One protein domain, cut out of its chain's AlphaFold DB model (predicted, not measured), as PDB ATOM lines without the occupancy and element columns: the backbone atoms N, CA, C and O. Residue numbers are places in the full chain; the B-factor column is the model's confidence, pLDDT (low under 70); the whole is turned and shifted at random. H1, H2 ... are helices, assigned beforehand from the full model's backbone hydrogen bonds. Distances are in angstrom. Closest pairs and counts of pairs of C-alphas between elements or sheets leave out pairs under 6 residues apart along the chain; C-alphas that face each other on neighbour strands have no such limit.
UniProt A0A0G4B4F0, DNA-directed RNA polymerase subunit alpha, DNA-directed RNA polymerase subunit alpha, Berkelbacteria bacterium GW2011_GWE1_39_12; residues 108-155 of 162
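AT A GLANCE: This is residues 108 to 155 of the 162 residues of the protein "DNA-directed RNA polymerase subunit alpha, DNA-directed RNA polymerase subunit alpha" of Berkelbacteria bacterium GW2011_GWE1_39_12 (UniProt A0A0G4B4F0). Three short helices, H1, H2 and H3, their centres set as a triangle, cover one side of the longer last helix, H4, which runs roughly with the longest axis. H3 and H4 form a helical hairpin, H1 stands crosswise to H4, and H2 lies toward the later part of H4. The printed part has 48 residues with four named helices, H1 to H4 in chain order, and no named strand; its class is all helix. It is compact, with a radius of gyration of the C-alphas of 9.6 A, and spans 27 by 20 by 19 A.

IN THESE COORDINATES: Find C-alpha 108 at (192.972, 191.644, 163.875); from there H1 runs through residues 108 to 117, 13.2 A from first to last C-alpha. Next come H2, residues 122 to 126, 6.1 A, and H3, residues 130 to 135, 8.8 A. Look for C-alpha 141 at (197.250, 198.922, 154.182), where H4 begins; it covers residues 141 to 153, 18.5 A, and ends at C-alpha 153, (212.324, 191.941, 162.360).

HOW THE PARTS SIT: H1 and H4 only just touch, with 3 pairs of C-alphas within 8 A, about perpendicular at 89 degrees; the closest C-alphas, of Thr 109 and Met 143, are 5.7 A apart. H4 touches H1 with residues 143 to 147 alone. H1 and H2 are only just apart, their closest C-alphas 8.2 A from each other, while H1 and H3 are near each other. H2 and H4 are close but not clearly touching: the closest C-alphas, of Ala 126 and Leu 151, are 7.0 A apart. H3 touches residues 141 to 144 of H4 alone, with the C-alphas of Leu 133 and Leu 144 closest at 7.3 A; the two run opposite ways at a steep tilt of 35.0 degrees, only just past shallow. In H1, H2, H3 and H4 every O i to N i+4 pair is within hydrogen-bond range.

THE WHOLE: The C-alphas of Arg 137 and Gly 155 are the two farthest apart, at 27.2 A. The printed part has no cut, and its three links between helices are tight. Its mean pLDDT is 77.8; look for values under 70 at residues 115 to 118, 120 to 121 and 153 to 154.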
ATOM      1  N   ARG A 108     193.705 191.646 165.152       72.75
ATOM      2  CA  ARG A 108     192.972 191.644 163.875       72.75
ATOM      3  C   ARG A 108     193.792 191.082 162.720       72.75
ATOM      4  O   ARG A 108     193.252 190.285 161.957       72.75
ATOM      5  N   THR A 109     195.067 191.441 162.637       71.06
ATOM      6  CA  THR A 109     196.001 190.994 161.598       71.06
ATOM      7  C   THR A 109     196.240 189.488 161.694       71.06
ATOM      8  O   THR A 109     196.003 188.777 160.719       71.06
ATOM      9  N   SER A 110     196.545 188.962 162.889       72.06
ATOM     10  CA  SER A 110     196.665 187.507 163.103       72.06
ATOM     11  C   SER A 110     195.373 186.753 162.790       72.06
ATOM     12  O   SER A 110     195.418 185.709 162.146       72.06
ATOM     13  N   ASN A 111     194.211 187.269 163.210       72.38
ATOM     14  CA  ASN A 111     192.939 186.596 162.938       72.38
ATOM     15  C   ASN A 111     192.587 186.594 161.444       72.38
ATOM     16  O   ASN A 111     192.006 185.617 160.975       72.38
ATOM     17  N   CYS A 112     192.934 187.649 160.698       76.56
ATOM     18  CA  CYS A 112     192.738 187.681 159.248       76.56
ATOM     19  C   CYS A 112     193.670 186.691 158.543       76.56
ATOM     20  O   CYS A 112     193.194 185.907 157.730       76.56
ATOM     21  N   LEU A 113     194.958 186.666 158.888       75.56
ATOM     22  CA  LEU A 113     195.930 185.751 158.279       75.56
ATOM     23  C   LEU A 113     195.577 184.282 158.547       75.56
ATOM     24  O   LEU A 113     195.511 183.484 157.615       75.56
ATOM     25  N   MET A 114     195.228 183.949 159.791       76.88
ATOM     26  CA  MET A 114     194.878 182.580 160.168       76.88
ATOM     27  C   MET A 114     193.539 182.132 159.564       76.88
ATOM     28  O   MET A 114     193.432 181.008 159.085       76.88
ATOM     29  N   ARG A 115     192.498 182.981 159.575       68.62
ATOM     30  CA  ARG A 115     191.163 182.580 159.086       68.62
ATOM     31  C   ARG A 115     190.979 182.702 157.580       68.62
ATOM     32  O   ARG A 115     190.201 181.935 157.028       68.62
ATOM     33  N   MET A 116     191.620 183.678 156.940       65.81
ATOM     34  CA  MET A 116     191.395 183.977 155.520       65.81
ATOM     35  C   MET A 116     192.471 183.377 154.624       65.81
ATOM     36  O   MET A 116     192.150 182.948 153.522       65.81
ATOM     37  N   ALA A 117     193.720 183.335 155.091       67.56
ATOM     38  CA  ALA A 117     194.834 182.780 154.330       67.56
ATOM     39  C   ALA A 117     195.303 181.412 154.862       67.56
ATOM     40  O   ALA A 117     196.094 180.746 154.204       67.56
ATOM     41  N   GLY A 118     194.809 180.971 156.029       69.94
ATOM     42  CA  GLY A 118     195.230 179.708 156.648       69.94
ATOM     43  C   GLY A 118     196.682 179.718 157.133       69.94
ATOM     44  O   GLY A 118     197.217 178.664 157.461       69.94
ATOM     45  N   LEU A 119     197.316 180.894 157.166       74.75
ATOM     46  CA  LEU A 119     198.745 181.032 157.419       74.75
ATOM     47  C   LEU A 119     198.981 181.048 158.923       74.75
ATOM     48  O   LEU A 119     198.466 181.913 159.641       74.75
ATOM     49  N   SER A 120     199.758 180.077 159.384       67.75
ATOM     50  CA  SER A 120     200.073 179.897 160.806       67.75
ATOM     51  C   SER A 120     201.517 180.273 161.118       67.75
ATOM     52  O   SER A 120     201.840 180.507 162.280       67.75
ATOM     53  N   ASN A 121     202.363 180.365 160.088       67.12
ATOM     54  CA  ASN A 121     203.808 180.518 160.213       67.12
ATOM     55  C   ASN A 121     204.306 181.764 159.465       67.12
ATOM     56  O   ASN A 121     203.780 182.128 158.412       67.12
ATOM     57  N   LEU A 122     205.361 182.407 159.978       73.00
ATOM     58  CA  LEU A 122     205.966 183.587 159.337       73.00
ATOM     59  C   LEU A 122     206.550 183.275 157.954       73.00
ATOM     60  O   LEU A 122     206.467 184.103 157.052       73.00
ATOM     61  N   GLU A 123     207.088 182.070 157.771       72.38
ATOM     62  CA  GLU A 123     207.625 181.607 156.489       72.38
ATOM     63  C   GLU A 123     206.535 181.461 155.416       72.38
ATOM     64  O   GLU A 123     206.730 181.825 154.257       72.38
ATOM     65  N   GLU A 124     205.345 180.993 155.801       75.19
ATOM     66  CA  GLU A 124     204.197 180.899 154.895       75.19
ATOM     67  C   GLU A 124     203.730 182.295 154.464       75.19
ATOM     68  O   GLU A 124     203.461 182.520 153.286       75.19
ATOM     69  N   ILE A 125     203.708 183.253 155.399       80.81
ATOM     70  CA  ILE A 125     203.364 184.654 155.117       80.81
ATOM     71  C   ILE A 125     204.414 185.303 154.203       80.81
ATOM     72  O   ILE A 125     204.045 186.023 153.277       80.81
ATOM     73  N   ALA A 126     205.705 185.024 154.408       82.44
ATOM     74  CA  ALA A 126     206.789 185.536 153.564       82.44
ATOM     75  C   ALA A 126     206.686 185.047 152.106       82.44
ATOM     76  O   ALA A 126     207.011 185.784 151.174       82.44
ATOM     77  N   ASN A 127     206.183 183.826 151.898       82.56
ATOM     78  CA  ASN A 127     205.966 183.251 150.569       82.56
ATOM     79  C   ASN A 127     204.748 183.833 149.827       82.56
ATOM     80  O   ASN A 127     204.597 183.607 148.620       82.56
ATOM     81  N   CYS A 128     203.886 184.591 150.509       82.00
ATOM     82  CA  CYS A 128     202.772 185.295 149.885       82.00
ATOM     83  C   CYS A 128     203.222 186.603 149.220       82.00
ATOM     84  O   CYS A 128     204.144 187.281 149.676       82.00
ATOM     85  N   SER A 129     202.525 186.986 148.149       86.00
ATOM     86  CA  SER A 129     202.705 188.300 147.536       86.00
ATOM     87  C   SER A 129     201.899 189.372 148.267       86.00
ATOM     88  O   SER A 129     200.811 189.127 148.794       86.00
ATOM     89  N   GLU A 130     202.396 190.605 148.225       85.56
ATOM     90  CA  GLU A 130     201.686 191.787 148.726       85.56
ATOM     91  C   GLU A 130     200.302 191.957 148.077       85.56
ATOM     92  O   GLU A 130     199.316 192.250 148.755       85.56
ATOM     93  N   SER A 131     200.211 191.683 146.773       84.12
ATOM     94  CA  SER A 131     198.959 191.720 146.016       84.12
ATOM     95  C   SER A 131     197.936 190.692 146.501       84.12
ATOM     96  O   SER A 131     196.748 191.002 146.548       84.12
ATOM     97  N   TYR A 132     198.375 189.495 146.900       84.19
ATOM     98  CA  TYR A 132     197.496 188.465 147.450       84.19
ATOM     99  C   TYR A 132     196.973 188.864 148.833       84.19
ATOM    100  O   TYR A 132     195.775 188.761 149.094       84.19
ATOM    101  N   LEU A 133     197.845 189.400 149.692       83.50
ATOM    102  CA  LEU A 133     197.456 189.866 151.025       83.50
ATOM    103  C   LEU A 133     196.427 191.004 150.949       83.50
ATOM    104  O   LEU A 133     195.450 190.992 151.691       83.50
ATOM    105  N   LEU A 134     196.579 191.940 150.007       85.19
ATOM    106  CA  LEU A 134     195.619 193.031 149.785       85.19
ATOM    107  C   LEU A 134     194.271 192.580 149.192       85.19
ATOM    108  O   LEU A 134     193.287 193.305 149.319       85.19
ATOM    109  N   GLN A 135     194.199 191.399 148.570       84.12
ATOM    110  CA  GLN A 135     192.940 190.823 148.076       84.12
ATOM    111  C   GLN A 135     192.113 190.157 149.185       84.12
ATOM    112  O   GLN A 135     190.925 189.881 148.991       84.12
ATOM    113  N   LEU A 136     192.705 189.898 150.355       81.31
ATOM    114  CA  LEU A 136     191.995 189.286 151.473       81.31
ATOM    115  C   LEU A 136     190.914 190.236 152.004       81.31
ATOM    116  O   LEU A 136     191.142 191.410 152.303       81.31
ATOM    117  N   ARG A 137     189.695 189.713 152.165       73.12
ATOM    118  CA  ARG A 137     188.563 190.494 152.678       73.12
ATOM    119  C   ARG A 137     188.850 190.945 154.115       73.12
ATOM    120  O   ARG A 137     189.124 190.122 154.983       73.12
ATOM    121  N   ASN A 138     188.715 192.247 154.364       75.50
ATOM    122  CA  ASN A 138     189.081 192.926 155.616       75.50
ATOM    123  C   ASN A 138     190.591 193.021 155.886       75.50
ATOM    124  O   ASN A 138     190.965 193.307 157.018       75.50
ATOM    125  N   PHE A 139     191.442 192.823 154.879       81.56
ATOM    126  CA  PHE A 139     192.862 193.151 154.947       81.56
ATOM    127  C   PHE A 139     193.091 194.538 154.335       81.56
ATOM    128  O   PHE A 139     192.426 194.930 153.380       81.56
ATOM    129  N   GLY A 140     193.972 195.329 154.938       83.12
ATOM    130  CA  GLY A 140     194.116 196.746 154.620       83.12
ATOM    131  C   GLY A 140     195.562 197.209 154.748       83.12
ATOM    132  O   GLY A 140     196.387 196.479 155.299       83.12
ATOM    133  N   PRO A 141     195.873 198.434 154.294       82.56
ATOM    134  CA  PRO A 141     197.250 198.922 154.182       82.56
ATOM    135  C   PRO A 141     197.996 198.932 155.523       82.56
ATOM    136  O   PRO A 141     199.163 198.570 155.570       82.56
ATOM    137  N   LYS A 142     197.306 199.229 156.633       83.12
ATOM    138  CA  LYS A 142     197.898 199.158 157.982       83.12
ATOM    139  C   LYS A 142     198.311 197.741 158.391       83.12
ATOM    140  O   LYS A 142     199.353 197.559 158.998       83.12
ATOM    141  N   MET A 143     197.499 196.738 158.056       84.56
ATOM    142  CA  MET A 143     197.798 195.336 158.382       84.56
ATOM    143  C   MET A 143     198.963 194.810 157.542       84.56
ATOM    144  O   MET A 143     199.744 193.989 158.006       84.56
ATOM    145  N   LEU A 144     199.090 195.305 156.312       84.69
ATOM    146  CA  LEU A 144     200.211 194.992 155.439       84.69
ATOM    147  C   LEU A 144     201.532 195.565 155.968       84.69
ATOM    148  O   LEU A 144     202.554 194.887 155.909       84.69
ATOM    149  N   GLU A 145     201.507 196.793 156.482       85.31
ATOM    150  CA  GLU A 145     202.668 197.437 157.101       85.31
ATOM    151  C   GLU A 145     203.109 196.687 158.364       85.31
ATOM    152  O   GLU A 145     204.272 196.304 158.454       85.31
ATOM    153  N   GLU A 146     202.166 196.322 159.246       83.81
ATOM    154  CA  GLU A 146     202.446 195.462 160.409       83.81
ATOM    155  C   GLU A 146     203.113 194.137 159.997       83.81
ATOM    156  O   GLU A 146     204.092 193.706 160.602       83.81
ATOM    157  N   VAL A 147     202.615 193.481 158.941       83.25
ATOM    158  CA  VAL A 147     203.210 192.231 158.438       83.25
ATOM    159  C   VAL A 147     204.625 192.458 157.905       83.25
ATOM    160  O   VAL A 147     205.508 191.646 158.178       83.25
ATOM    161  N   LYS A 148     204.871 193.553 157.178       83.25
ATOM    162  CA  LYS A 148     206.205 193.901 156.660       83.25
ATOM    163  C   LYS A 148     207.200 194.186 157.784       83.25
ATOM    164  O   LYS A 148     208.329 193.716 157.703       83.25
ATOM    165  N   GLU A 149     206.791 194.900 158.829       82.19
ATOM    166  CA  GLU A 149     207.630 195.180 160.002       82.19
ATOM    167  C   GLU A 149     208.004 193.896 160.749       82.19
ATOM    168  O   GLU A 149     209.173 193.678 161.076       82.19
ATOM    169  N   VAL A 150     207.032 193.005 160.963       77.88
ATOM    170  CA  VAL A 150     207.272 191.718 161.627       77.88
ATOM    171  C   VAL A 150     208.192 190.834 160.789       77.88
ATOM    172  O   VAL A 150     209.146 190.271 161.325       77.88
ATOM    173  N   LEU A 151     207.972 190.752 159.476       78.12
ATOM    174  CA  LEU A 151     208.867 190.018 158.581       78.12
ATOM    175  C   LEU A 151     210.281 190.613 158.595       78.12
ATOM    176  O   LEU A 151     211.241 189.862 158.761       78.12
ATOM    177  N   ALA A 152     210.416 191.942 158.544       78.62
ATOM    178  CA  ALA A 152     211.708 192.622 158.605       78.62
ATOM    179  C   ALA A 152     212.451 192.351 159.924       78.62
ATOM    180  O   ALA A 152     213.658 192.114 159.907       78.62
ATOM    181  N   SER A 153     211.741 192.306 161.058       69.62
ATOM    182  CA  SER A 153     212.324 191.941 162.360       69.62
ATOM    183  C   SER A 153     212.820 190.489 162.411       69.62
ATOM    184  O   SER A 153     213.782 190.183 163.114       69.62
ATOM    185  N   ALA A 154     212.205 189.606 161.619       65.69
ATOM    186  CA  ALA A 154     212.607 188.214 161.455       65.69
ATOM    187  C   ALA A 154     213.662 188.009 160.346       65.69
ATOM    188  O   ALA A 154     214.053 186.872 160.083       65.69
ATOM    189  N   GLY A 155     214.116 189.082 159.684       74.94
ATOM    190  CA  GLY A 155     215.041 189.014 158.548       74.94
ATOM    191  C   GLY A 155     214.421 188.435 157.269       74.94
ATOM    192  O   GLY A 155     215.148 188.024 156.368       74.94
TER     193      GLY A 155